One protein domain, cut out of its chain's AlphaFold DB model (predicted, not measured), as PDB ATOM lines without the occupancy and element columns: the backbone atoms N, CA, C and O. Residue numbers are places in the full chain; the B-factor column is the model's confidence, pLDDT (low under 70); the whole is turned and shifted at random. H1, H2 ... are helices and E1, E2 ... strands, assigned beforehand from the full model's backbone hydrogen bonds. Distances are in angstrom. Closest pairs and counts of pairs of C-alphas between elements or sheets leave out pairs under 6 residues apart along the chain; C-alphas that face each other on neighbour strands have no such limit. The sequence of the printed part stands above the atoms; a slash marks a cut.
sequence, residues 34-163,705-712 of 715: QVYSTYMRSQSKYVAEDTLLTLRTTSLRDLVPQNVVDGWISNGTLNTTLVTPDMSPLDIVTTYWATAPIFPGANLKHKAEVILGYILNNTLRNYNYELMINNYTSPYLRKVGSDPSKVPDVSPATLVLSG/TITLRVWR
ATOM      1  N   GLN A  34     -59.291 -22.631  12.364       42.88
ATOM      2  CA  GLN A  34     -59.290 -22.506  10.894       42.88
ATOM      3  C   GLN A  34     -57.930 -22.086  10.312       42.88
ATOM      4  O   GLN A  34     -57.544 -22.564   9.245       42.88
ATOM      5  N   VAL A  35     -57.161 -21.243  11.009       42.91
ATOM      6  CA  VAL A  35     -55.813 -20.852  10.554       42.91
ATOM      7  C   VAL A  35     -54.821 -22.005  10.744       42.91
ATOM      8  O   VAL A  35     -54.010 -22.270   9.859       42.91
ATOM      9  N   TYR A  36     -54.936 -22.750  11.850       41.53
ATOM     10  CA  TYR A  36     -54.082 -23.905  12.146       41.53
ATOM     11  C   TYR A  36     -54.354 -25.084  11.200       41.53
ATOM     12  O   TYR A  36     -53.410 -25.676  10.686       41.53
ATOM     13  N   SER A  37     -55.623 -25.377  10.878       49.81
ATOM     14  CA  SER A  37     -55.975 -26.386   9.858       49.81
ATOM     15  C   SER A  37     -55.514 -25.981   8.455       49.81
ATOM     16  O   SER A  37     -54.971 -26.808   7.728       49.81
ATOM     17  N   THR A  38     -55.618 -24.703   8.077       52.44
ATOM     18  CA  THR A  38     -55.108 -24.215   6.780       52.44
ATOM     19  C   THR A  38     -53.576 -24.297   6.700       52.44
ATOM     20  O   THR A  38     -53.035 -24.729   5.681       52.44
ATOM     21  N   TYR A  39     -52.865 -23.961   7.783       52.62
ATOM     22  CA  TYR A  39     -51.408 -24.098   7.889       52.62
ATOM     23  C   TYR A  39     -50.955 -25.568   7.828       52.62
ATOM     24  O   TYR A  39     -50.070 -25.910   7.043       52.62
ATOM     25  N   MET A  40     -51.607 -26.461   8.579       56.94
ATOM     26  CA  MET A  40     -51.307 -27.900   8.596       56.94
ATOM     27  C   MET A  40     -51.624 -28.593   7.262       56.94
ATOM     28  O   MET A  40     -50.857 -29.454   6.822       56.94
ATOM     29  N   ARG A  41     -52.706 -28.192   6.578       58.53
ATOM     30  CA  ARG A  41     -53.040 -28.646   5.215       58.53
ATOM     31  C   ARG A  41     -52.009 -28.178   4.191       58.53
ATOM     32  O   ARG A  41     -51.630 -28.958   3.320       58.53
ATOM     33  N   SER A  42     -51.529 -26.940   4.311       56.19
ATOM     34  CA  SER A  42     -50.466 -26.390   3.460       56.19
ATOM     35  C   SER A  42     -49.144 -27.142   3.664       56.19
ATOM     36  O   SER A  42     -48.546 -27.614   2.702       56.19
ATOM     37  N   GLN A  43     -48.736 -27.369   4.918       64.81
ATOM     38  CA  GLN A  43     -47.528 -28.133   5.240       64.81
ATOM     39  C   GLN A  43     -47.614 -29.586   4.748       64.81
ATOM     40  O   GLN A  43     -46.660 -30.098   4.172       64.81
ATOM     41  N   SER A  44     -48.755 -30.253   4.941       68.00
ATOM     42  CA  SER A  44     -48.958 -31.641   4.497       68.00
ATOM     43  C   SER A  44     -49.010 -31.763   2.971       68.00
ATOM     44  O   SER A  44     -48.532 -32.756   2.428       68.00
ATOM     45  N   LYS A  45     -49.520 -30.738   2.273       70.38
ATOM     46  CA  LYS A  45     -49.457 -30.633   0.811       70.38
ATOM     47  C   LYS A  45     -48.009 -30.555   0.318       70.38
ATOM     48  O   LYS A  45     -47.632 -31.384  -0.500       70.38
ATOM     49  N   TYR A  46     -47.201 -29.625   0.836       74.06
ATOM     50  CA  TYR A  46     -45.796 -29.504   0.422       74.06
ATOM     51  C   TYR A  46     -44.994 -30.768   0.741       74.06
ATOM     52  O   TYR A  46     -44.243 -31.242  -0.100       74.06
ATOM     53  N   VAL A  47     -45.230 -31.395   1.900       81.25
ATOM     54  CA  VAL A  47     -44.605 -32.684   2.243       81.25
ATOM     55  C   VAL A  47     -44.984 -33.780   1.240       81.25
ATOM     56  O   VAL A  47     -44.118 -34.557   0.839       81.25
ATOM     57  N   ALA A  48     -46.249 -33.857   0.817       80.81
ATOM     58  CA  ALA A  48     -46.686 -34.818  -0.194       80.81
ATOM     59  C   ALA A  48     -46.064 -34.531  -1.574       80.81
ATOM     60  O   ALA A  48     -45.609 -35.465  -2.232       80.81
ATOM     61  N   GLU A  49     -46.003 -33.263  -1.994       77.12
ATOM     62  CA  GLU A  49     -45.399 -32.832  -3.265       77.12
ATOM     63  C   GLU A  49     -43.886 -33.101  -3.296       77.12
ATOM     64  O   GLU A  49     -43.412 -33.774  -4.212       77.12
ATOM     65  N   ASP A  50     -43.146 -32.677  -2.268       83.69
ATOM     66  CA  ASP A  50     -41.695 -32.867  -2.156       83.69
ATOM     67  C   ASP A  50     -41.324 -34.351  -2.086       83.69
ATOM     68  O   ASP A  50     -40.369 -34.802  -2.726       83.69
ATOM     69  N   THR A  51     -42.104 -35.144  -1.344       87.06
ATOM     70  CA  THR A  51     -41.888 -36.595  -1.259       87.06
ATOM     71  C   THR A  51     -42.137 -37.251  -2.610       87.06
ATOM     72  O   THR A  51     -41.313 -38.041  -3.067       87.06
ATOM     73  N   LEU A  52     -43.242 -36.917  -3.281       85.69
ATOM     74  CA  LEU A  52     -43.566 -37.481  -4.589       85.69
ATOM     75  C   LEU A  52     -42.528 -37.082  -5.651       85.69
ATOM     76  O   LEU A  52     -42.134 -37.919  -6.464       85.69
ATOM     77  N   LEU A  53     -42.024 -35.846  -5.602       85.81
ATOM     78  CA  LEU A  53     -40.943 -35.369  -6.464       85.81
ATOM     79  C   LEU A  53     -39.621 -36.099  -6.183       85.81
ATOM     80  O   LEU A  53     -38.932 -36.506  -7.119       85.81
ATOM     81  N   THR A  54     -39.284 -36.323  -4.912       87.62
ATOM     82  CA  THR A  54     -38.082 -37.070  -4.505       87.62
ATOM     83  C   THR A  54     -38.138 -38.512  -5.007       87.62
ATOM     84  O   THR A  54     -37.195 -38.986  -5.639       87.62
ATOM     85  N   LEU A  55     -39.278 -39.190  -4.820       90.50
ATOM     86  CA  LEU A  55     -39.496 -40.557  -5.308       90.50
ATOM     87  C   LEU A  55     -39.475 -40.660  -6.840       90.50
ATOM     88  O   LEU A  55     -39.273 -41.754  -7.366       90.50
ATOM     89  N   ARG A  56     -39.708 -39.551  -7.554       88.31
ATOM     90  CA  ARG A  56     -39.617 -39.474  -9.016       88.31
ATOM     91  C   ARG A  56     -38.197 -39.217  -9.513       88.31
ATOM     92  O   ARG A  56     -37.805 -39.753 -10.544       88.31
ATOM     93  N   THR A  57     -37.462 -38.333  -8.855       86.31
ATOM     94  CA  THR A  57     -36.237 -37.748  -9.427       86.31
ATOM     95  C   THR A  57     -34.951 -38.343  -8.878       86.31
ATOM     96  O   THR A  57     -33.917 -38.240  -9.531       86.31
ATOM     97  N   THR A  58     -35.000 -38.981  -7.709       89.62
ATOM     98  CA  THR A  58     -33.814 -39.534  -7.048       89.62
ATOM     99  C   THR A  58     -33.737 -41.044  -7.263       89.62
ATOM    100  O   THR A  58     -34.760 -41.727  -7.185       89.62
ATOM    101  N   SER A  59     -32.540 -41.571  -7.540       90.25
ATOM    102  CA  SER A  59     -32.331 -43.013  -7.718       90.25
ATOM    103  C   SER A  59     -32.574 -43.779  -6.411       90.25
ATOM    104  O   SER A  59     -32.427 -43.233  -5.314       90.25
ATOM    105  N   LEU A  60     -32.931 -45.064  -6.503       91.88
ATOM    106  CA  LEU A  60     -33.108 -45.898  -5.313       91.88
ATOM    107  C   LEU A  60     -31.818 -45.983  -4.485       91.88
ATOM    108  O   LEU A  60     -31.871 -45.938  -3.255       91.88
ATOM    109  N   ARG A  61     -30.670 -46.083  -5.161       89.75
ATOM    110  CA  ARG A  61     -29.349 -46.197  -4.536       89.75
ATOM    111  C   ARG A  61     -28.956 -44.965  -3.714       89.75
ATOM    112  O   ARG A  61     -28.239 -45.108  -2.728       89.75
ATOM    113  N   ASP A  62     -29.443 -43.782  -4.081       89.12
ATOM    114  CA  ASP A  62     -29.169 -42.550  -3.332       89.12
ATOM    115  C   ASP A  62     -30.111 -42.373  -2.125       89.12
ATOM    116  O   ASP A  62     -29.785 -41.662  -1.176       89.12
ATOM    117  N   LEU A  63     -31.279 -43.029  -2.138       89.56
ATOM    118  CA  LEU A  63     -32.289 -42.943  -1.073       89.56
ATOM    119  C   LEU A  63     -32.172 -44.043  -0.014       89.56
ATOM    120  O   LEU A  63     -32.696 -43.896   1.092       89.56
ATOM    121  N   VAL A  64     -31.537 -45.165  -0.351       92.75
ATOM    122  CA  VAL A  64     -31.486 -46.363   0.490       92.75
ATOM    123  C   VAL A  64     -30.031 -46.801   0.693       92.75
ATOM    124  O   VAL A  64     -29.298 -46.913  -0.286       92.75
ATOM    125  N   PRO A  65     -29.598 -47.104   1.936       93.31
ATOM    126  CA  PRO A  65     -28.253 -47.613   2.195       93.31
ATOM    127  C   PRO A  65     -27.904 -48.845   1.347       93.31
ATOM    128  O   PRO A  65     -28.711 -49.770   1.225       93.31
ATOM    129  N   GLN A  66     -26.680 -48.887   0.814       88.75
ATOM    130  CA  GLN A  66     -26.235 -49.916  -0.138       88.75
ATOM    131  C   GLN A  66     -26.435 -51.352   0.378       88.75
ATOM    132  O   GLN A  66     -26.909 -52.210  -0.358       88.75
ATOM    133  N   ASN A  67     -26.177 -51.605   1.663       92.31
ATOM    134  CA  ASN A  67     -26.356 -52.923   2.278       92.31
ATOM    135  C   ASN A  67     -27.813 -53.428   2.238       92.31
ATOM    136  O   ASN A  67     -28.047 -54.634   2.223       92.31
ATOM    137  N   VAL A  68     -28.797 -52.522   2.224       93.62
ATOM    138  CA  VAL A  68     -30.221 -52.868   2.092       93.62
ATOM    139  C   VAL A  68     -30.564 -53.169   0.632       93.62
ATOM    140  O   VAL A  68     -31.261 -54.146   0.362       93.62
ATOM    141  N   VAL A  69     -30.030 -52.380  -0.308       91.88
ATOM    142  CA  VAL A  69     -30.196 -52.604  -1.756       91.88
ATOM    143  C   VAL A  69     -29.607 -53.956  -2.169       91.88
ATOM    144  O   VAL A  69     -30.282 -54.731  -2.842       91.88
ATOM    145  N   ASP A  70     -28.400 -54.280  -1.704       91.00
ATOM    146  CA  ASP A  70     -27.749 -55.569  -1.968       91.00
ATOM    147  C   ASP A  70     -28.571 -56.735  -1.390       91.00
ATOM    148  O   ASP A  70     -28.760 -57.767  -2.040       91.00
ATOM    149  N   GLY A  71     -29.151 -56.538  -0.199       92.88
ATOM    150  CA  GLY A  71     -30.101 -57.469   0.405       92.88
ATOM    151  C   GLY A  71     -31.321 -57.721  -0.489       92.88
ATOM    152  O   GLY A  71     -31.669 -58.877  -0.734       92.88
ATOM    153  N   TRP A  72     -31.925 -56.664  -1.038       95.56
ATOM    154  CA  TRP A  72     -33.066 -56.769  -1.954       95.56
ATOM    155  C   TRP A  72     -32.730 -57.406  -3.301       95.56
ATOM    156  O   TRP A  72     -33.578 -58.086  -3.877       95.56
ATOM    157  N   ILE A  73     -31.516 -57.210  -3.814       90.38
ATOM    158  CA  ILE A  73     -31.046 -57.910  -5.015       90.38
ATOM    159  C   ILE A  73     -30.923 -59.408  -4.709       90.38
ATOM    160  O   ILE A  73     -31.457 -60.236  -5.444       90.38
ATOM    161  N   SER A  74     -30.280 -59.761  -3.591       89.12
ATOM    162  CA  SER A  74     -29.997 -61.157  -3.233       89.12
ATOM    163  C   SER A  74     -31.251 -61.997  -2.964       89.12
ATOM    164  O   SER A  74     -31.316 -63.158  -3.359       89.12
ATOM    165  N   ASN A  75     -32.271 -61.415  -2.326       89.25
ATOM    166  CA  ASN A  75     -33.520 -62.105  -1.995       89.25
ATOM    167  C   ASN A  75     -34.604 -61.952  -3.085       89.25
ATOM    168  O   ASN A  75     -35.721 -62.450  -2.931       89.25
ATOM    169  N   GLY A  76     -34.291 -61.244  -4.178       86.31
ATOM    170  CA  GLY A  76     -35.180 -61.023  -5.314       86.31
ATOM    171  C   GLY A  76     -36.306 -60.008  -5.088       86.31
ATOM    172  O   GLY A  76     -37.216 -59.943  -5.922       86.31
ATOM    173  N   THR A  77     -36.292 -59.220  -4.003       91.38
ATOM    174  CA  THR A  77     -37.181 -58.054  -3.825       91.38
ATOM    175  C   THR A  77     -36.947 -57.018  -4.933       91.38
ATOM    176  O   THR A  77     -37.908 -56.507  -5.516       91.38
ATOM    177  N   LEU A  78     -35.687 -56.769  -5.297       89.94
ATOM    178  CA  LEU A  78     -35.320 -56.019  -6.494       89.94
ATOM    179  C   LEU A  78     -35.068 -57.007  -7.644       89.94
ATOM    180  O   LEU A  78     -34.023 -57.643  -7.721       89.94
ATOM    181  N   ASN A  79     -36.055 -57.167  -8.525       87.25
ATOM    182  CA  ASN A  79     -35.997 -58.062  -9.671       87.25
ATOM    183  C   ASN A  79     -35.204 -57.399 -10.801       87.25
ATOM    184  O   ASN A  79     -35.758 -56.645 -11.603       87.25
ATOM    185  N   THR A  80     -33.910 -57.705 -10.869       83.19
ATOM    186  CA  THR A  80     -32.970 -57.096 -11.820       83.19
ATOM    187  C   THR A  80     -33.248 -57.427 -13.287       83.19
ATOM    188  O   THR A  80     -32.668 -56.806 -14.172       83.19
ATOM    189  N   THR A  81     -34.157 -58.364 -13.568       76.19
ATOM    190  CA  THR A  81     -34.660 -58.630 -14.923       76.19
ATOM    191  C   THR A  81     -35.621 -57.538 -15.405       76.19
ATOM    192  O   THR A  81     -35.800 -57.369 -16.607       76.19
ATOM    193  N   LEU A  82     -36.254 -56.801 -14.483       76.06
ATOM    194  CA  LEU A  82     -37.267 -55.782 -14.786       76.06
ATOM    195  C   LEU A  82     -36.827 -54.362 -14.406       76.06
ATOM    196  O   LEU A  82     -37.218 -53.406 -15.070       76.06
ATOM    197  N   VAL A  83     -36.052 -54.209 -13.328       86.19
ATOM    198  CA  VAL A  83     -35.699 -52.905 -12.739       86.19
ATOM    199  C   VAL A  83     -34.230 -52.846 -12.315       86.19
ATOM    200  O   VAL A  83     -33.579 -53.876 -12.194       86.19
ATOM    201  N   THR A  84     -33.692 -51.651 -12.048       86.38
ATOM    202  CA  THR A  84     -32.302 -51.471 -11.574       86.38
ATOM    203  C   THR A  84     -32.237 -50.488 -10.396       86.38
ATOM    204  O   THR A  84     -33.138 -49.655 -10.279       86.38
ATOM    205  N   PRO A  85     -31.195 -50.530  -9.540       88.12
ATOM    206  CA  PRO A  85     -31.016 -49.565  -8.446       88.12
ATOM    207  C   PRO A  85     -30.885 -48.099  -8.889       88.12
ATOM    208  O   PRO A  85     -31.120 -47.197  -8.089       88.12
ATOM    209  N   ASP A  86     -30.519 -47.863 -10.151       86.19
ATOM    210  CA  ASP A  86     -30.379 -46.518 -10.716       86.19
ATOM    211  C   ASP A  86     -31.739 -45.907 -11.102       86.19
ATOM    212  O   ASP A  86     -31.843 -44.711 -11.367       86.19
ATOM    213  N   MET A  87     -32.804 -46.717 -11.131       87.81
ATOM    214  CA  MET A  87     -34.164 -46.228 -11.345       87.81
ATOM    215  C   MET A  87     -34.694 -45.515 -10.100       87.81
ATOM    216  O   MET A  87     -34.361 -45.867  -8.965       87.81
ATOM    217  N   SER A  88     -35.576 -44.536 -10.315       91.56
ATOM    218  CA  SER A  88     -36.293 -43.900  -9.212       91.56
ATOM    219  C   SER A  88     -37.261 -44.886  -8.543       91.56
ATOM    220  O   SER A  88     -37.781 -45.789  -9.209       91.56
ATOM    221  N   PRO A  89     -37.567 -44.732  -7.243       92.44
ATOM    222  CA  PRO A  89     -38.565 -45.561  -6.575       92.44
ATOM    223  C   PRO A  89     -39.917 -45.604  -7.296       92.44
ATOM    224  O   PRO A  89     -40.531 -46.669  -7.349       92.44
ATOM    225  N   LEU A  90     -40.374 -44.487  -7.883       89.88
ATOM    226  CA  LEU A  90     -41.604 -44.498  -8.677       89.88
ATOM    227  C   LEU A  90     -41.465 -45.329  -9.951       89.88
ATOM    228  O   LEU A  90     -42.373 -46.103 -10.220       89.88
ATOM    229  N   ASP A  91     -40.352 -45.237 -10.688       87.06
ATOM    230  CA  ASP A  91     -40.138 -46.043 -11.904       87.06
ATOM    231  C   ASP A  91     -40.133 -47.549 -11.614       87.06
ATOM    232  O   ASP A  91     -40.674 -48.349 -12.381       87.06
ATOM    233  N   ILE A  92     -39.552 -47.952 -10.484       89.88
ATOM    234  CA  ILE A  92     -39.535 -49.352 -10.046       89.88
ATOM    235  C   ILE A  92     -40.963 -49.837  -9.781       89.88
ATOM    236  O   ILE A  92     -41.375 -50.913 -10.220       89.88
ATOM    237  N   VAL A  93     -41.738 -49.023  -9.073       89.50
ATOM    238  CA  VAL A  93     -43.080 -49.374  -8.607       89.50
ATOM    239  C   VAL A  93     -44.087 -49.365  -9.743       89.50
ATOM    240  O   VAL A  93     -44.920 -50.266  -9.817       89.50
ATOM    241  N   THR A  94     -43.993 -48.410 -10.665       87.12
ATOM    242  CA  THR A  94     -44.809 -48.414 -11.880       87.12
ATOM    243  C   THR A  94     -44.442 -49.564 -12.795       87.12
ATOM    244  O   THR A  94     -45.340 -50.162 -13.381       87.12
ATOM    245  N   THR A  95     -43.163 -49.948 -12.860       85.12
ATOM    246  CA  THR A  95     -42.739 -51.147 -13.590       85.12
ATOM    247  C   THR A  95     -43.361 -52.407 -13.007       85.12
ATOM    248  O   THR A  95     -43.909 -53.227 -13.743       85.12
ATOM    249  N   TYR A  96     -43.343 -52.560 -11.685       89.38
ATOM    250  CA  TYR A  96     -43.968 -53.696 -11.009       89.38
ATOM    251  C   TYR A  96     -45.491 -53.692 -11.121       89.38
ATOM    252  O   TYR A  96     -46.080 -54.747 -11.330       89.38
ATOM    253  N   TRP A  97     -46.138 -52.530 -11.030       87.75
ATOM    254  CA  TRP A  97     -47.575 -52.391 -11.268       87.75
ATOM    255  C   TRP A  97     -47.959 -52.794 -12.697       87.75
ATOM    256  O   TRP A  97     -48.881 -53.588 -12.878       87.75
ATOM    257  N   ALA A  98     -47.219 -52.301 -13.694       81.88
ATOM    258  CA  ALA A  98     -47.449 -52.579 -15.108       81.88
ATOM    259  C   ALA A  98     -47.272 -54.069 -15.439       81.88
ATOM    260  O   ALA A  98     -48.092 -54.657 -16.142       81.88
ATOM    261  N   THR A  99     -46.236 -54.701 -14.881       82.31
ATOM    262  CA  THR A  99     -45.843 -56.081 -15.216       82.31
ATOM    263  C   THR A  99     -46.418 -57.156 -14.294       82.31
ATOM    264  O   THR A  99     -46.337 -58.338 -14.629       82.31
ATOM    265  N   ALA A 100     -47.032 -56.802 -13.158       84.06
ATOM    266  CA  ALA A 100     -47.606 -57.771 -12.217       84.06
ATOM    267  C   ALA A 100     -48.555 -58.802 -12.862       84.06
ATOM    268  O   ALA A 100     -48.437 -59.980 -12.517       84.06
ATOM    269  N   PRO A 101     -49.443 -58.436 -13.810       81.00
ATOM    270  CA  PRO A 101     -50.323 -59.411 -14.460       81.00
ATOM    271  C   PRO A 101     -49.583 -60.352 -15.427       81.00
ATOM    272  O   PRO A 101     -50.025 -61.478 -15.633       81.00
ATOM    273  N   ILE A 102     -48.440 -59.918 -15.972       77.25
ATOM    274  CA  ILE A 102     -47.580 -60.718 -16.863       77.25
ATOM    275  C   ILE A 102     -46.801 -61.772 -16.058       77.25
ATOM    276  O   ILE A 102     -46.561 -62.878 -16.543       77.25
ATOM    277  N   PHE A 103     -46.434 -61.456 -14.810       80.62
ATOM    278  CA  PHE A 103     -45.643 -62.319 -13.924       80.62
ATOM    279  C   PHE A 103     -46.361 -62.612 -12.588       80.62
ATOM    280  O   PHE A 103     -45.857 -62.240 -11.523       80.62
ATOM    281  N   PRO A 104     -47.510 -63.316 -12.590       79.44
ATOM    282  CA  PRO A 104     -48.340 -63.489 -11.392       79.44
ATOM    283  C   PRO A 104     -47.614 -64.208 -10.241       79.44
ATOM    284  O   PRO A 104     -47.804 -63.867  -9.075       79.44
ATOM    285  N   GLY A 105     -46.716 -65.151 -10.549       82.19
ATOM    286  CA  GLY A 105     -45.923 -65.876  -9.547       82.19
ATOM    287  C   GLY A 105     -44.786 -65.068  -8.906       82.19
ATOM    288  O   GLY A 105     -44.212 -65.508  -7.915       82.19
ATOM    289  N   ALA A 106     -44.445 -63.888  -9.438       84.25
ATOM    290  CA  ALA A 106     -43.321 -63.085  -8.948       84.25
ATOM    291  C   ALA A 106     -43.681 -62.159  -7.771       84.25
ATOM    292  O   ALA A 106     -42.780 -61.544  -7.194       84.25
ATOM    293  N   ASN A 107     -44.974 -62.046  -7.433       89.12
ATOM    294  CA  ASN A 107     -45.518 -61.209  -6.358       89.12
ATOM    295  C   ASN A 107     -44.965 -59.764  -6.361       89.12
ATOM    296  O   ASN A 107     -44.511 -59.230  -5.346       89.12
ATOM    297  N   LEU A 108     -44.962 -59.132  -7.540       89.12
ATOM    298  CA  LEU A 108     -44.324 -57.828  -7.759       89.12
ATOM    299  C   LEU A 108     -44.966 -56.698  -6.940       89.12
ATOM    300  O   LEU A 108     -44.262 -55.791  -6.501       89.12
ATOM    301  N   LYS A 109     -46.274 -56.779  -6.661       88.38
ATOM    302  CA  LYS A 109     -46.963 -55.809  -5.797       88.38
ATOM    303  C   LYS A 109     -46.387 -55.805  -4.379       88.38
ATOM    304  O   LYS A 109     -46.046 -54.745  -3.866       88.38
ATOM    305  N   HIS A 110     -46.201 -56.979  -3.778       89.25
ATOM    306  CA  HIS A 110     -45.615 -57.068  -2.443       89.25
ATOM    307  C   HIS A 110     -44.160 -56.579  -2.412       89.25
ATOM    308  O   HIS A 110     -43.725 -55.915  -1.476       89.25
ATOM    309  N   LYS A 111     -43.392 -56.833  -3.475       93.12
ATOM    310  CA  LYS A 111     -42.024 -56.308  -3.588       93.12
ATOM    311  C   LYS A 111     -41.996 -54.779  -3.667       93.12
ATOM    312  O   LYS A 111     -41.162 -54.156  -3.013       93.12
ATOM    313  N   ALA A 112     -42.933 -54.174  -4.402       90.94
ATOM    314  CA  ALA A 112     -43.121 -52.723  -4.402       90.94
ATOM    315  C   ALA A 112     -43.471 -52.195  -2.997       90.94
ATOM    316  O   ALA A 112     -42.925 -51.169  -2.595       90.94
ATOM    317  N   GLU A 113     -44.314 -52.905  -2.232       89.50
ATOM    318  CA  GLU A 113     -44.642 -52.561  -0.837       89.50
ATOM    319  C   GLU A 113     -43.409 -52.526   0.063       89.50
ATOM    320  O   GLU A 113     -43.255 -51.583   0.837       89.50
ATOM    321  N   VAL A 114     -42.515 -53.509  -0.053       91.38
ATOM    322  CA  VAL A 114     -41.277 -53.557   0.739       91.38
ATOM    323  C   VAL A 114     -40.374 -52.360   0.421       91.38
ATOM    324  O   VAL A 114     -39.916 -51.682   1.341       91.38
ATOM    325  N   ILE A 115     -40.154 -52.068  -0.865       91.06
ATOM    326  CA  ILE A 115     -39.251 -50.994  -1.307       91.06
ATOM    327  C   ILE A 115     -39.812 -49.619  -0.929       91.06
ATOM    328  O   ILE A 115     -39.166 -48.855  -0.207       91.06
ATOM    329  N   LEU A 116     -41.030 -49.293  -1.375       90.44
ATOM    330  CA  LEU A 116     -41.631 -47.987  -1.088       90.44
ATOM    331  C   LEU A 116     -41.981 -47.832   0.385       90.44
ATOM    332  O   LEU A 116     -41.838 -46.739   0.923       90.44
ATOM    333  N   GLY A 117     -42.409 -48.906   1.051       88.62
ATOM    334  CA  GLY A 117     -42.687 -48.892   2.480       88.62
ATOM    335  C   GLY A 117     -41.444 -48.565   3.299       88.62
ATOM    336  O   GLY A 117     -41.530 -47.766   4.227       88.62
ATOM    337  N   TYR A 118     -40.277 -49.104   2.935       91.31
ATOM    338  CA  TYR A 118     -39.014 -48.751   3.584       91.31
ATOM    339  C   TYR A 118     -38.690 -47.259   3.430       91.31
ATOM    340  O   TYR A 118     -38.358 -46.595   4.411       91.31
ATOM    341  N   ILE A 119     -38.816 -46.713   2.218       90.94
ATOM    342  CA  ILE A 119     -38.498 -45.304   1.947       90.94
ATOM    343  C   ILE A 119     -39.492 -44.390   2.662       90.94
ATOM    344  O   ILE A 119     -39.083 -43.529   3.437       90.94
ATOM    345  N   LEU A 120     -40.793 -44.614   2.463       89.44
ATOM    346  CA  LEU A 120     -41.856 -43.777   3.013       89.44
ATOM    347  C   LEU A 120     -41.911 -43.832   4.542       89.44
ATOM    348  O   LEU A 120     -42.112 -42.799   5.167       89.44
ATOM    349  N   ASN A 121     -41.668 -44.978   5.183       87.50
ATOM    350  CA  ASN A 121     -41.596 -45.025   6.650       87.50
ATOM    351  C   ASN A 121     -40.386 -44.259   7.204       87.50
ATOM    352  O   ASN A 121     -40.445 -43.743   8.322       87.50
ATOM    353  N   ASN A 122     -39.301 -44.157   6.433       85.69
ATOM    354  CA  ASN A 122     -38.117 -43.404   6.826       85.69
ATOM    355  C   ASN A 122     -38.251 -41.899   6.563       85.69
ATOM    356  O   ASN A 122     -37.779 -41.116   7.391       85.69
ATOM    357  N   THR A 123     -38.901 -41.493   5.467       83.56
ATOM    358  CA  THR A 123     -39.083 -40.082   5.081       83.56
ATOM    359  C   THR A 123     -40.315 -39.439   5.723       83.56
ATOM    360  O   THR A 123     -40.258 -38.284   6.139       83.56
ATOM    361  N   LEU A 124     -41.408 -40.186   5.897       85.12
ATOM    362  CA  LEU A 124     -42.692 -39.725   6.438       85.12
ATOM    363  C   LEU A 124     -42.961 -40.251   7.862       85.12
ATOM    364  O   LEU A 124     -44.081 -40.644   8.182       85.12
ATOM    365  N   ARG A 125     -41.959 -40.244   8.756       81.81
ATOM    366  CA  ARG A 125     -42.054 -40.833  10.119       81.81
ATOM    367  C   ARG A 125     -43.291 -40.397  10.915       81.81
ATOM    368  O   ARG A 125     -43.919 -41.220  11.576       81.81
ATOM    369  N   ASN A 126     -43.650 -39.117  10.817       82.00
ATOM    370  CA  ASN A 126     -44.760 -38.506  11.561       82.00
ATOM    371  C   ASN A 126     -46.073 -38.449  10.767       82.00
ATOM    372  O   ASN A 126     -46.998 -37.745  11.166       82.00
ATOM    373  N   TYR A 127     -46.142 -39.132   9.626       82.88
ATOM    374  CA  TYR A 127     -47.300 -39.121   8.749       82.88
ATOM    375  C   TYR A 127     -47.735 -40.545   8.385       82.88
ATOM    376  O   TYR A 127     -46.968 -41.514   8.420       82.88
ATOM    377  N   ASN A 128     -49.002 -40.663   8.025       85.50
ATOM    378  CA  ASN A 128     -49.573 -41.807   7.339       85.50
ATOM    379  C   ASN A 128     -49.668 -41.498   5.845       85.50
ATOM    380  O   ASN A 128     -49.723 -40.331   5.450       85.50
ATOM    381  N   TYR A 129     -49.653 -42.545   5.021       87.25
ATOM    382  CA  TYR A 129     -49.640 -42.397   3.574       87.25
ATOM    383  C   TYR A 129     -50.443 -43.488   2.863       87.25
ATOM    384  O   TYR A 129     -50.500 -44.644   3.302       87.25
ATOM    385  N   GLU A 130     -51.000 -43.125   1.710       87.69
ATOM    386  CA  GLU A 130     -51.464 -44.066   0.693       87.69
ATOM    387  C   GLU A 130     -51.036 -43.603  -0.704       87.69
ATOM    388  O   GLU A 130     -51.089 -42.413  -1.017       87.69
ATOM    389  N   LEU A 131     -50.590 -44.547  -1.535       86.62
ATOM    390  CA  LEU A 131     -50.217 -44.312  -2.929       86.62
ATOM    391  C   LEU A 131     -51.267 -44.942  -3.846       86.62
ATOM    392  O   LEU A 131     -51.588 -46.127  -3.719       86.62
ATOM    393  N   MET A 132     -51.761 -44.167  -4.801       86.38
ATOM    394  CA  MET A 132     -52.707 -44.596  -5.825       86.38
ATOM    395  C   MET A 132     -52.073 -44.463  -7.208       86.38
ATOM    396  O   MET A 132     -51.356 -43.500  -7.465       86.38
ATOM    397  N   ILE A 133     -52.384 -45.400  -8.102       84.25
ATOM    398  CA  ILE A 133     -52.038 -45.342  -9.528       84.25
ATOM    399  C   ILE A 133     -53.367 -45.320 -10.302       84.25
ATOM    400  O   ILE A 133     -54.247 -46.111  -9.985       84.25
ATOM    401  N   ASN A 134     -53.562 -44.406 -11.255       75.31
ATOM    402  CA  ASN A 134     -54.753 -44.288 -12.117       75.31
ATOM    403  C   ASN A 134     -56.118 -44.188 -11.413       75.31
ATOM    404  O   ASN A 134     -57.139 -44.588 -11.964       75.31
ATOM    405  N   ASN A 135     -56.160 -43.597 -10.215       60.12
ATOM    406  CA  ASN A 135     -57.410 -43.310  -9.500       60.12
ATOM    407  C   ASN A 135     -58.286 -44.557  -9.200       60.12
ATOM    408  O   ASN A 135     -59.509 -44.453  -9.121       60.12
ATOM    409  N   TYR A 136     -57.679 -45.738  -9.005       59.59
ATOM    410  CA  TYR A 136     -58.409 -46.944  -8.584       59.59
ATOM    411  C   TYR A 136     -59.177 -46.740  -7.262       59.59
ATOM    412  O   TYR A 136     -58.763 -45.978  -6.392       59.59
ATOM    413  N   THR A 137     -60.262 -47.495  -7.062       54.38
ATOM    414  CA  THR A 137     -61.078 -47.507  -5.826       54.38
ATOM    415  C   THR A 137     -60.339 -48.039  -4.589       54.38
ATOM    416  O   THR A 137     -60.857 -47.952  -3.478       54.38
ATOM    417  N   SER A 138     -59.126 -48.576  -4.758       65.81
ATOM    418  CA  SER A 138     -58.274 -49.116  -3.698       65.81
ATOM    419  C   SER A 138     -56.831 -48.629  -3.879       65.81
ATOM    420  O   SER A 138     -56.354 -48.572  -5.017       65.81
ATOM    421  N   PRO A 139     -56.117 -48.271  -2.794       78.12
ATOM    422  CA  PRO A 139     -54.729 -47.843  -2.892       78.12
ATOM    423  C   PRO A 139     -53.830 -48.987  -3.372       78.12
ATOM    424  O   PRO A 139     -53.998 -50.150  -2.998       78.12
ATOM    425  N   TYR A 140     -52.827 -48.639  -4.177       81.94
ATOM    426  CA  TYR A 140     -51.788 -49.589  -4.563       81.94
ATOM    427  C   TYR A 140     -50.926 -49.952  -3.346       81.94
ATOM    428  O   TYR A 140     -50.573 -51.118  -3.189       81.94
ATOM    429  N   LEU A 141     -50.660 -48.969  -2.470       84.62
ATOM    430  CA  LEU A 141     -49.874 -49.096  -1.238       84.62
ATOM    431  C   LEU A 141     -50.503 -48.269  -0.115       84.62
ATOM    432  O   LEU A 141     -50.915 -47.133  -0.347       84.62
ATOM    433  N   ARG A 142     -50.513 -48.790   1.114       85.44
ATOM    434  CA  ARG A 142     -50.960 -48.058   2.308       85.44
ATOM    435  C   ARG A 142     -50.115 -48.442   3.519       85.44
ATOM    436  O   ARG A 142     -49.760 -49.609   3.676       85.44
ATOM    437  N   LYS A 143     -49.815 -47.477   4.394       83.56
ATOM    438  CA  LYS A 143     -49.144 -47.754   5.673       83.56
ATOM    439  C   LYS A 143     -50.009 -48.670   6.550       83.56
ATOM    440  O   LYS A 143     -51.206 -48.425   6.719       83.56
ATOM    441  N   VAL A 144     -49.407 -49.714   7.114       76.50
ATOM    442  CA  VAL A 144     -50.108 -50.714   7.940       76.50
ATOM    443  C   VAL A 144     -50.810 -50.038   9.124       76.50
ATOM    444  O   VAL A 144     -50.198 -49.248   9.837       76.50
ATOM    445  N   GLY A 145     -52.099 -50.339   9.317       72.19
ATOM    446  CA  GLY A 145     -52.920 -49.793  10.406       72.19
ATOM    447  C   GLY A 145     -53.519 -48.401  10.154       72.19
ATOM    448  O   GLY A 145     -54.294 -47.935  10.981       72.19
ATOM    449  N   SER A 146     -53.210 -47.755   9.024       75.56
ATOM    450  CA  SER A 146     -53.735 -46.422   8.694       75.56
ATOM    451  C   SER A 146     -55.091 -46.478   7.969       75.56
ATOM    452  O   SER A 146     -55.344 -47.383   7.169       75.56
ATOM    453  N   ASP A 147     -55.973 -45.509   8.238       75.06
ATOM    454  CA  ASP A 147     -57.303 -45.410   7.620       75.06
ATOM    455  C   ASP A 147     -57.670 -43.941   7.329       75.06
ATOM    456  O   ASP A 147     -57.997 -43.201   8.261       75.06
ATOM    457  N   PRO A 148     -57.644 -43.499   6.055       68.38
ATOM    458  CA  PRO A 148     -57.919 -42.109   5.698       68.38
ATOM    459  C   PRO A 148     -59.379 -41.693   5.945       68.38
ATOM    460  O   PRO A 148     -59.668 -40.503   5.960       68.38
ATOM    461  N   SER A 149     -60.307 -42.638   6.158       65.62
ATOM    462  CA  SER A 149     -61.721 -42.327   6.418       65.62
ATOM    463  C   SER A 149     -61.994 -41.805   7.834       65.62
ATOM    464  O   SER A 149     -63.067 -41.269   8.103       65.62
ATOM    465  N   LYS A 150     -61.022 -41.952   8.742       65.50
ATOM    466  CA  LYS A 150     -61.132 -41.578  10.161       65.50
ATOM    467  C   LYS A 150     -60.510 -40.220  10.485       65.50
ATOM    468  O   LYS A 150     -60.422 -39.857  11.655       65.50
ATOM    469  N   VAL A 151     -60.069 -39.480   9.470       67.06
ATOM    470  CA  VAL A 151     -59.254 -38.270   9.621       67.06
ATOM    471  C   VAL A 151     -59.858 -37.132   8.798       67.06
ATOM    472  O   VAL A 151     -60.177 -37.339   7.628       67.06
ATOM    473  N   PRO A 152     -60.028 -35.931   9.380       56.09
ATOM    474  CA  PRO A 152     -60.709 -34.825   8.707       56.09
ATOM    475  C   PRO A 152     -59.898 -34.211   7.555       56.09
ATOM    476  O   PRO A 152     -60.496 -33.626   6.653       56.09
ATOM    477  N   ASP A 153     -58.567 -34.366   7.562       65.31
ATOM    478  CA  ASP A 153     -57.650 -33.690   6.639       65.31
ATOM    479  C   ASP A 153     -56.667 -34.668   5.979       65.31
ATOM    480  O   ASP A 153     -55.764 -35.198   6.625       65.31
ATOM    481  N   VAL A 154     -56.810 -34.858   4.662       72.62
ATOM    482  CA  VAL A 154     -55.895 -35.643   3.818       72.62
ATOM    483  C   VAL A 154     -55.389 -34.761   2.680       72.62
ATOM    484  O   VAL A 154     -56.186 -34.215   1.917       72.62
ATOM    485  N   SER A 155     -54.069 -34.635   2.541       76.75
ATOM    486  CA  SER A 155     -53.441 -33.824   1.491       76.75
ATOM    487  C   SER A 155     -52.937 -34.713   0.347       76.75
ATOM    488  O   SER A 155     -52.030 -35.516   0.571       76.75
ATOM    489  N   PRO A 156     -53.503 -34.606  -0.872       81.19
ATOM    490  CA  PRO A 156     -53.005 -35.308  -2.051       81.19
ATOM    491  C   PRO A 156     -51.937 -34.496  -2.798       81.19
ATOM    492  O   PRO A 156     -52.069 -33.283  -2.958       81.19
ATOM    493  N   ALA A 157     -50.942 -35.188  -3.341       81.75
ATOM    494  CA  ALA A 157     -50.080 -34.720  -4.420       81.75
ATOM    495  C   ALA A 157     -50.211 -35.694  -5.593       81.75
ATOM    496  O   ALA A 157     -50.146 -36.907  -5.388       81.75
ATOM    497  N   THR A 158     -50.402 -35.182  -6.809       83.50
ATOM    498  CA  THR A 158     -50.541 -36.006  -8.016       83.50
ATOM    499  C   THR A 158     -49.459 -35.656  -9.022       83.50
ATOM    500  O   THR A 158     -49.212 -34.485  -9.295       83.50
ATOM    501  N   LEU A 159     -48.841 -36.682  -9.597       83.81
ATOM    502  CA  LEU A 159     -47.844 -36.575 -10.650       83.81
ATOM    503  C   LEU A 159     -48.261 -37.449 -11.835       83.81
ATOM    504  O   LEU A 159     -48.801 -38.539 -11.656       83.81
ATOM    505  N   VAL A 160     -48.017 -36.961 -13.048       79.50
ATOM    506  CA  VAL A 160     -48.280 -37.703 -14.285       79.50
ATOM    507  C   VAL A 160     -46.989 -38.365 -14.757       79.50
ATOM    508  O   VAL A 160     -45.969 -37.693 -14.911       79.50
ATOM    509  N   LEU A 161     -47.030 -39.675 -14.989       76.56
ATOM    510  CA  LEU A 161     -45.930 -40.447 -15.561       76.56
ATOM    511  C   LEU A 161     -46.329 -41.007 -16.915       76.56
ATOM    512  O   LEU A 161     -47.425 -41.523 -17.063       76.56
ATOM    513  N   SER A 162     -45.427 -40.947 -17.884       69.38
ATOM    514  CA  SER A 162     -45.583 -41.586 -19.190       69.38
ATOM    515  C   SER A 162     -44.656 -42.796 -19.320       69.38
ATOM    516  O   SER A 162     -43.653 -42.894 -18.608       69.38
ATOM    517  N   GLY A 163     -44.985 -43.709 -20.237       68.00
ATOM    518  CA  GLY A 163     -44.166 -44.889 -20.536       68.00
ATOM    519  C   GLY A 163     -44.500 -46.123 -19.695       68.00
ATOM    520  O   GLY A 163     -43.673 -47.024 -19.582       68.00
ATOM    521  N   THR A 705     -51.551 -41.559 -13.750       83.19
ATOM    522  CA  THR A 705     -51.572 -40.635 -12.609       83.19
ATOM    523  C   THR A 705     -51.119 -41.358 -11.353       83.19
ATOM    524  O   THR A 705     -51.701 -42.371 -10.972       83.19
ATOM    525  N   ILE A 706     -50.091 -40.844 -10.686       85.06
ATOM    526  CA  ILE A 706     -49.697 -41.290  -9.351       85.06
ATOM    527  C   ILE A 706     -50.135 -40.248  -8.348       85.06
ATOM    528  O   ILE A 706     -49.684 -39.109  -8.419       85.06
ATOM    529  N   THR A 707     -50.963 -40.648  -7.390       84.88
ATOM    530  CA  THR A 707     -51.388 -39.783  -6.288       84.88
ATOM    531  C   THR A 707     -50.836 -40.313  -4.975       84.88
ATOM    532  O   THR A 707     -51.190 -41.415  -4.558       84.88
ATOM    533  N   LEU A 708     -49.996 -39.524  -4.310       85.81
ATOM    534  CA  LEU A 708     -49.582 -39.750  -2.931       85.81
ATOM    535  C   LEU A 708     -50.469 -38.911  -2.015       85.81
ATOM    536  O   LEU A 708     -50.518 -37.690  -2.139       85.81
ATOM    537  N   ARG A 709     -51.167 -39.556  -1.088       84.69
ATOM    538  CA  ARG A 709     -51.941 -38.883  -0.044       84.69
ATOM    539  C   ARG A 709     -51.227 -39.019   1.282       84.69
ATOM    540  O   ARG A 709     -50.802 -40.120   1.624       84.69
ATOM    541  N   VAL A 710     -51.123 -37.919   2.020       83.31
ATOM    542  CA  VAL A 710     -50.410 -37.853   3.300       83.31
ATOM    543  C   VAL A 710     -51.292 -37.177   4.356       83.31
ATOM    544  O   VAL A 710     -51.980 -36.200   4.059       83.31
ATOM    545  N   TRP A 711     -51.296 -37.710   5.582       81.06
ATOM    546  CA  TRP A 711     -52.062 -37.176   6.722       81.06
ATOM    547  C   TRP A 711     -51.399 -37.504   8.069       81.06
ATOM    548  O   TRP A 711     -50.452 -38.286   8.121       81.06
ATOM    549  N   ARG A 712     -51.880 -36.911   9.170       75.19
ATOM    550  CA  ARG A 712     -51.441 -37.213  10.548       75.19
ATOM    551  C   ARG A 712     -52.622 -37.698  11.385       75.19
ATOM    552  O   ARG A 712     -53.722 -37.184  11.218       75.19
TER     553      ARG A 712
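This is residues 34 to 163 and 705 to 712 of the 715 residues of an uncharacterized protein of Thermococcus celer Vu 13 = JCM 8558 (UniProt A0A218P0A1). A small antiparallel sheet of three strands has the long helix H1 laid along one face, over E3 and E2, and a helical hairpin, H4 and H5, meets the last residues of H1. The short helices H2 and H3 lie at the far end, away from the sheet, and residues 141 to 142 of a long loop pair with the free edge of E1. The printed part has 138 residues with five named helices and then three named strands, in the order H1 H2 H3 H4 H5 E1 E2 E3; the sheet's order is E1 E3 E2. The class is mixed, helices and strands. The whole is compact, with a radius of gyration of the C-alphas of 15.2 A, but elongated in outline, spanning 51 by 31 by 29 A.

The sheet is made of E1, residues 128 to 133, 17.4 A long; E3, residues 705 to 711, 19.6 A; and E2, residues 155 to 161, 19.8 A. E3 ends at C-alpha 711, (-52.062, -37.176, 6.722). H1, residues 34 to 57, is 34.3 A long and begins at C-alpha 34, (-59.290, -22.506, 10.894). H5 is residues 108 to 123, 22.5 A; H4 is residues 89 to 99, 15.4 A; H3 is residues 66 to 74, 12.3 A; H2 is residues 60 to 63, 5.2 A.

E3 is the inner strand, antiparallel to E1, with N 130 and O 709 3.0 A apart, within hydrogen-bond range. E3 is also antiparallel to E2, with N 157 and O 708 at 2.8 A. There are two layers, helices on one face of a sheet, with H1 and H4 on that face. H1 has a height over the sheet of 5.8 A and runs along the strands, at 22 degrees to E2 on the local plane; its closest C-alphas to E2 are Lys 45 and Ser 155, 5.1 A. H1 and H4 touch only at their ends, with residues 55 to 56 of H1 alone; the C-alphas of Leu 55 and Pro 89 are closest, 5.2 A. The hairpin H4 and H5 touch at a shallow tilt of 17 degrees, opposite ways, closest at the C-alphas of Tyr 96 and Leu 108, 5.3 A. H5 only grazes the sheet with residues 116 to 121. H2 is close to but not clearly touching H5, its closest C-alphas being Leu 63 and Ile 119, 7.3 A. H3 and H5 are near each other, with 6 pairs of C-alphas within 10 A, while H3 is apart from H1. In H1, H3, H4 and H5 every O i to N i+4 pair is within hydrogen-bond range; H2 is too short for such a pair.

The farthest C-alphas, Gln 34 and Thr 81, are 50.8 A apart. Residues 164 to 704 are not printed, and C-alphas 163 and 705 are 11.7 A apart across the cut. The links H3 to H4 and E1 to E2 are long. Mean pLDDT of the printed part is 81.0; residues 34 to 44, 135 to 138, 148 to 153 and 162 to 163 are under 70.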